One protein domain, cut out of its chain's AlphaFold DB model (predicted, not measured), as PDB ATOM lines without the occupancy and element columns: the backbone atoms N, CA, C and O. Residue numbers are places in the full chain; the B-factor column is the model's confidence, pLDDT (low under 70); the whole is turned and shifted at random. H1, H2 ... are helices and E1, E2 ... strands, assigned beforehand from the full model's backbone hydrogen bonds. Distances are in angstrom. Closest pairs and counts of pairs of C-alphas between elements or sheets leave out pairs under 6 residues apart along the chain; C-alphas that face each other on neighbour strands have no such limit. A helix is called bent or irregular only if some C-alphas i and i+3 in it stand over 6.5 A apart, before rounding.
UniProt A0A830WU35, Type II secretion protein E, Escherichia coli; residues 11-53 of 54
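Overview. This is residues 11 to 53 of the 54 residues of the protein "Type II secretion protein E" of Escherichia coli (UniProt A0A830WU35). A small two-stranded hairpin, E1 and E2, and one helix, H1, make an open V. The V is closed where E1 begins and E2 ends, near the first turns of H1, and its arms spread toward the turn of the hairpin and the far end of H1, where residues 48 to 53 stick out. The printed part has 43 residues, with two named strands and one named helix in the order E1, E2, H1; the sheet, in the order E1 - E2, is antiparallel, and the class is mixed, helices and strands. The whole is only just compact, close to loose, with a radius of gyration of the C-alphas of 10.8 A, and the C-alphas span 28 by 22 by 16 A.

Arrangement. The printed part begins with residues 11 to 15, which hold no named element. E1, residues 16 to 20, and E2, residues 26 to 30, form a hairpin joined by a tight link of 5 residues. They are antiparallel neighbours, with 153 degrees between their N-to-C directions. C-alphas 16 and 30 face each other at 4.5 A, and C-alphas 20 and 26 at 4.6 A. N 17 and O 29 are within hydrogen-bond range at 2.7 A, as are N 27 and O 19 at 2.7 A. A short link of 7 residues leads from E2 to H1, residues 38 to 52. The closest C-alphas of E2 and H1 are those of Val 30 and Val 40, 7.6 A apart; the two centres are 11.0 A apart. The closest C-alphas of E1 and H1 are those of Val 16 and Val 40, also 7.6 A apart, with the centres 14.3 A apart. Within 10 A, H1 has 7 pairs of C-alphas with E2 and 2 with E1, made by its residues 40 to 47. In H1, every O i to N i+4 pair is within hydrogen-bond range.

Along the chain. E1 runs from Val 16, whose C-alpha is at (214.347, 163.985, 238.114), to Thr 20, a length of 12.9 A. E2 runs from Leu 26 to Val 30, 13.2 A, and its C-alpha 30 is at (216.288, 166.263, 241.425). H1 runs from Arg 38 to Gln 52, 20.9 A from first to last C-alpha, and is not bent; its C-alpha 52 is at (234.412, 160.412, 239.149).

Size, cuts and confidence. The two C-alphas farthest apart are those of Lys 22 and Arg 38, at 29.5 A. The first and last printed C-alphas, of Asp 11 and Gly 53, are 25.4 A apart. Residues 48 to 53, of which 48 to 52 belong to H1, stand free. The printed part has no cut, and neither link is long. The mean pLDDT of the printed part is 75.4; residue 24, residues 32 to 36 and residues 51 to 53 are under 70.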
ATOM      1  N   ASP A  11     211.254 154.587 236.625       79.06
ATOM      2  CA  ASP A  11     210.703 154.737 237.980       79.06
ATOM      3  C   ASP A  11     211.028 156.079 238.655       79.06
ATOM      4  O   ASP A  11     210.357 156.464 239.617       79.06
ATOM      5  N   ILE A  12     212.072 156.781 238.201       78.81
ATOM      6  CA  ILE A  12     212.474 158.076 238.757       78.81
ATOM      7  C   ILE A  12     212.403 159.234 237.767       78.81
ATOM      8  O   ILE A  12     212.697 160.356 238.183       78.81
ATOM      9  N   LEU A  13     212.002 159.005 236.511       78.31
ATOM     10  CA  LEU A  13     211.879 160.064 235.500       78.31
ATOM     11  C   LEU A  13     210.908 161.169 235.935       78.31
ATOM     12  O   LEU A  13     211.165 162.340 235.688       78.31
ATOM     13  N   ASP A  14     209.849 160.815 236.663       80.38
ATOM     14  CA  ASP A  14     208.882 161.776 237.219       80.38
ATOM     15  C   ASP A  14     209.478 162.631 238.363       80.38
ATOM     16  O   ASP A  14     208.928 163.652 238.776       80.38
ATOM     17  N   TYR A  15     210.631 162.220 238.903       78.12
ATOM     18  CA  TYR A  15     211.271 162.823 240.079       78.12
ATOM     19  C   TYR A  15     212.583 163.539 239.766       78.12
ATOM     20  O   TYR A  15     213.132 164.236 240.630       78.12
ATOM     21  N   VAL A  16     213.097 163.377 238.549       78.62
ATOM     22  CA  VAL A  16     214.347 163.985 238.114       78.62
ATOM     23  C   VAL A  16     214.147 164.715 236.794       78.62
ATOM     24  O   VAL A  16     213.621 164.181 235.828       78.62
ATOM     25  N   ALA A  17     214.597 165.960 236.747       80.88
ATOM     26  CA  ALA A  17     214.678 166.725 235.521       80.88
ATOM     27  C   ALA A  17     216.005 166.405 234.831       80.88
ATOM     28  O   ALA A  17     217.080 166.549 235.420       80.88
ATOM     29  N   ILE A  18     215.925 165.979 233.576       79.50
ATOM     30  CA  ILE A  18     217.082 165.821 232.707       79.50
ATOM     31  C   ILE A  18     217.257 167.132 231.950       79.50
ATOM     32  O   ILE A  18     216.403 167.508 231.153       79.50
ATOM     33  N   ASP A  19     218.357 167.823 232.211       80.81
ATOM     34  CA  ASP A  19     218.769 169.004 231.464       80.81
ATOM     35  C   ASP A  19     220.010 168.661 230.639       80.81
ATOM     36  O   ASP A  19     220.795 167.795 231.023       80.81
ATOM     37  N   THR A  20     220.207 169.325 229.508       75.00
ATOM     38  CA  THR A  20     221.434 169.172 228.721       75.00
ATOM     39  C   THR A  20     222.147 170.509 228.734       75.00
ATOM     40  O   THR A  20     221.627 171.502 228.226       75.00
ATOM     41  N   ASP A  21     223.337 170.544 229.332       73.69
ATOM     42  CA  ASP A  21     224.142 171.758 229.399       73.69
ATOM     43  C   ASP A  21     224.593 172.175 227.986       73.69
ATOM     44  O   ASP A  21     224.602 171.375 227.046       73.69
ATOM     45  N   LYS A  22     225.016 173.434 227.819       73.69
ATOM     46  CA  LYS A  22     225.422 174.012 226.524       73.69
ATOM     47  C   LYS A  22     226.614 173.290 225.890       73.69
ATOM     48  O   LYS A  22     226.875 173.451 224.702       73.69
ATOM     49  N   THR A  23     227.331 172.501 226.683       73.69
ATOM     50  CA  THR A  23     228.438 171.636 226.266       73.69
ATOM     51  C   THR A  23     227.984 170.274 225.726       73.69
ATOM     52  O   THR A  23     228.823 169.461 225.349       73.69
ATOM     53  N   GLY A  24     226.676 169.997 225.693       68.88
ATOM     54  CA  GLY A  24     226.124 168.691 225.325       68.88
ATOM     55  C   GLY A  24     226.227 167.647 226.441       68.88
ATOM     56  O   GLY A  24     225.981 166.467 226.199       68.88
ATOM     57  N   HIS A  25     226.603 168.057 227.656       74.12
ATOM     58  CA  HIS A  25     226.660 167.172 228.815       74.12
ATOM     59  C   HIS A  25     225.293 167.062 229.480       74.12
ATOM     60  O   HIS A  25     224.651 168.068 229.787       74.12
ATOM     61  N   LEU A  26     224.872 165.829 229.748       74.94
ATOM     62  CA  LEU A  26     223.619 165.563 230.434       74.94
ATOM     63  C   LEU A  26     223.755 165.882 231.925       74.94
ATOM     64  O   LEU A  26     224.689 165.450 232.602       74.94
ATOM     65  N   ARG A  27     222.813 166.665 232.434       76.94
ATOM     66  CA  ARG A  27     222.774 167.170 233.797       76.94
ATOM     67  C   ARG A  27     221.443 166.797 234.426       76.94
ATOM     68  O   ARG A  27     220.418 167.425 234.187       76.94
ATOM     69  N   VAL A  28     221.472 165.780 235.277       78.06
ATOM     70  CA  VAL A  28     220.285 165.366 236.028       78.06
ATOM     71  C   VAL A  28     220.144 166.216 237.288       78.06
ATOM     72  O   VAL A  28     221.076 166.332 238.088       78.06
ATOM     73  N   ARG A  29     218.969 166.816 237.475       79.25
ATOM     74  CA  ARG A  29     218.580 167.574 238.669       79.25
ATOM     75  C   ARG A  29     217.401 166.892 239.343       79.25
ATOM     76  O   ARG A  29     216.466 166.468 238.684       79.25
ATOM     77  N   VAL A  30     217.423 166.806 240.666       77.56
ATOM     78  CA  VAL A  30     216.288 166.263 241.425       77.56
ATOM     79  C   VAL A  30     215.263 167.363 241.641       77.56
ATOM     80  O   VAL A  30     215.635 168.473 242.021       77.56
ATOM     81  N   VAL A  31     213.983 167.051 241.444       79.06
ATOM     82  CA  VAL A  31     212.899 167.971 241.791       79.06
ATOM     83  C   VAL A  31     212.842 168.092 243.318       79.06
ATOM     84  O   VAL A  31     212.750 167.090 244.032       79.06
ATOM     85  N   GLU A  32     212.933 169.324 243.824       64.69
ATOM     86  CA  GLU A  32     213.189 169.669 245.235       64.69
ATOM     87  C   GLU A  32     212.246 168.964 246.234       64.69
ATOM     88  O   GLU A  32     212.647 168.635 247.349       64.69
ATOM     89  N   GLY A  33     211.033 168.603 245.802       64.75
ATOM     90  CA  GLY A  33     210.039 167.900 246.615       64.75
ATOM     91  C   GLY A  33     210.317 166.421 246.920       64.75
ATOM     92  O   GLY A  33     209.646 165.865 247.786       64.75
ATOM     93  N   LYS A  34     211.264 165.745 246.244       65.44
ATOM     94  CA  LYS A  34     211.437 164.276 246.365       65.44
ATOM     95  C   LYS A  34     212.888 163.784 246.484       65.44
ATOM     96  O   LYS A  34     213.173 162.611 246.254       65.44
ATOM     97  N   LYS A  35     213.799 164.633 246.978       64.25
ATOM     98  CA  LYS A  35     215.215 164.292 247.273       64.25
ATOM     99  C   LYS A  35     215.415 163.087 248.215       64.25
ATOM    100  O   LYS A  35     216.498 162.515 248.249       64.25
ATOM    101  N   HIS A  36     214.380 162.696 248.958       66.69
ATOM    102  CA  HIS A  36     214.409 161.610 249.942       66.69
ATOM    103  C   HIS A  36     214.026 160.240 249.359       66.69
ATOM    104  O   HIS A  36     214.044 159.242 250.078       66.69
ATOM    105  N   LEU A  37     213.670 160.161 248.069       78.88
ATOM    106  CA  LEU A  37     213.423 158.878 247.421       78.88
ATOM    107  C   LEU A  37     214.730 158.099 247.279       78.88
ATOM    108  O   LEU A  37     215.657 158.521 246.585       78.88
ATOM    109  N   ARG A  38     214.765 156.917 247.898       81.69
ATOM    110  CA  ARG A  38     215.919 156.014 247.882       81.69
ATOM    111  C   ARG A  38     216.397 155.714 246.456       81.69
ATOM    112  O   ARG A  38     217.589 155.812 246.191       81.69
ATOM    113  N   ALA A  39     215.469 155.474 245.526       79.31
ATOM    114  CA  ALA A  39     215.781 155.212 244.120       79.31
ATOM    115  C   ALA A  39     216.522 156.380 243.436       79.31
ATOM    116  O   ALA A  39     217.501 156.161 242.724       79.31
ATOM    117  N   VAL A  40     216.113 157.627 243.707       80.00
ATOM    118  CA  VAL A  40     216.777 158.833 243.178       80.00
ATOM    119  C   VAL A  40     218.183 158.970 243.763       80.00
ATOM    120  O   VAL A  40     219.138 159.265 243.045       80.00
ATOM    121  N   GLN A  41     218.329 158.725 245.066       80.75
ATOM    122  CA  GLN A  41     219.614 158.823 245.752       80.75
ATOM    123  C   GLN A  41     220.603 157.739 245.296       80.75
ATOM    124  O   GLN A  41     221.778 158.036 245.064       80.75
ATOM    125  N   GLU A  42     220.138 156.501 245.117       84.50
ATOM    126  CA  GLU A  42     220.937 155.397 244.576       84.50
ATOM    127  C   GLU A  42     221.385 155.682 243.143       84.50
ATOM    128  O   GLU A  42     222.559 155.488 242.816       84.50
ATOM    129  N   TYR A  43     220.485 156.205 242.306       82.38
ATOM    130  CA  TYR A  43     220.816 156.601 240.943       82.38
ATOM    131  C   TYR A  43     221.883 157.703 240.910       82.38
ATOM    132  O   TYR A  43     222.917 157.526 240.268       82.38
ATOM    133  N   LEU A  44     221.711 158.793 241.666       79.50
ATOM    134  CA  LEU A  44     222.707 159.869 241.728       79.50
ATOM    135  C   LEU A  44     224.063 159.400 242.263       79.50
ATOM    136  O   LEU A  44     225.106 159.850 241.789       79.50
ATOM    137  N   THR A  45     224.060 158.495 243.243       83.19
ATOM    138  CA  THR A  45     225.292 157.922 243.801       83.19
ATOM    139  C   THR A  45     226.048 157.128 242.735       83.19
ATOM    140  O   THR A  45     227.257 157.304 242.580       83.19
ATOM    141  N   ARG A  46     225.338 156.307 241.946       80.44
ATOM    142  CA  ARG A  46     225.922 155.552 240.824       80.44
ATOM    143  C   ARG A  46     226.397 156.469 239.700       80.44
ATOM    144  O   ARG A  46     227.496 156.268 239.190       80.44
ATOM    145  N   LEU A  47     225.602 157.481 239.352       79.44
ATOM    146  CA  LEU A  47     225.947 158.474 238.337       79.44
ATOM    147  C   LEU A  47     227.247 159.195 238.723       79.44
ATOM    148  O   LEU A  47     228.194 159.235 237.943       79.44
ATOM    149  N   ARG A  48     227.354 159.666 239.971       76.56
ATOM    150  CA  ARG A  48     228.570 160.315 240.476       76.56
ATOM    151  C   ARG A  48     229.783 159.383 240.463       76.56
ATOM    152  O   ARG A  48     230.854 159.816 240.056       76.56
ATOM    153  N   ALA A  49     229.628 158.124 240.875       78.38
ATOM    154  CA  ALA A  49     230.724 157.154 240.873       78.38
ATOM    155  C   ALA A  49     231.298 156.910 239.464       78.38
ATOM    156  O   ALA A  49     232.505 156.754 239.317       78.38
ATOM    157  N   ARG A  50     230.451 156.932 238.424       71.94
ATOM    158  CA  ARG A  50     230.886 156.794 237.024       71.94
ATOM    159  C   ARG A  50     231.610 158.029 236.503       71.94
ATOM    160  O   ARG A  50     232.657 157.894 235.884       71.94
ATOM    161  N   HIS A  51     231.081 159.217 236.792       67.25
ATOM    162  CA  HIS A  51     231.706 160.480 236.379       67.25
ATOM    163  C   HIS A  51     233.003 160.786 237.142       67.25
ATOM    164  O   HIS A  51     233.846 161.507 236.628       67.25
ATOM    165  N   GLN A  52     233.191 160.237 238.348       59.09
ATOM    166  CA  GLN A  52     234.412 160.412 239.149       59.09
ATOM    167  C   GLN A  52     235.477 159.326 238.886       59.09
ATOM    168  O   GLN A  52     236.606 159.452 239.352       59.09
ATOM    169  N   GLY A  53     235.126 158.252 238.173       55.03
ATOM    170  CA  GLY A  53     236.016 157.128 237.864       55.03
ATOM    171  C   GLY A  53     236.788 157.253 236.546       55.03
ATOM    172  O   GLY A  53     237.376 156.259 236.121       55.03
TER     173      GLY A  53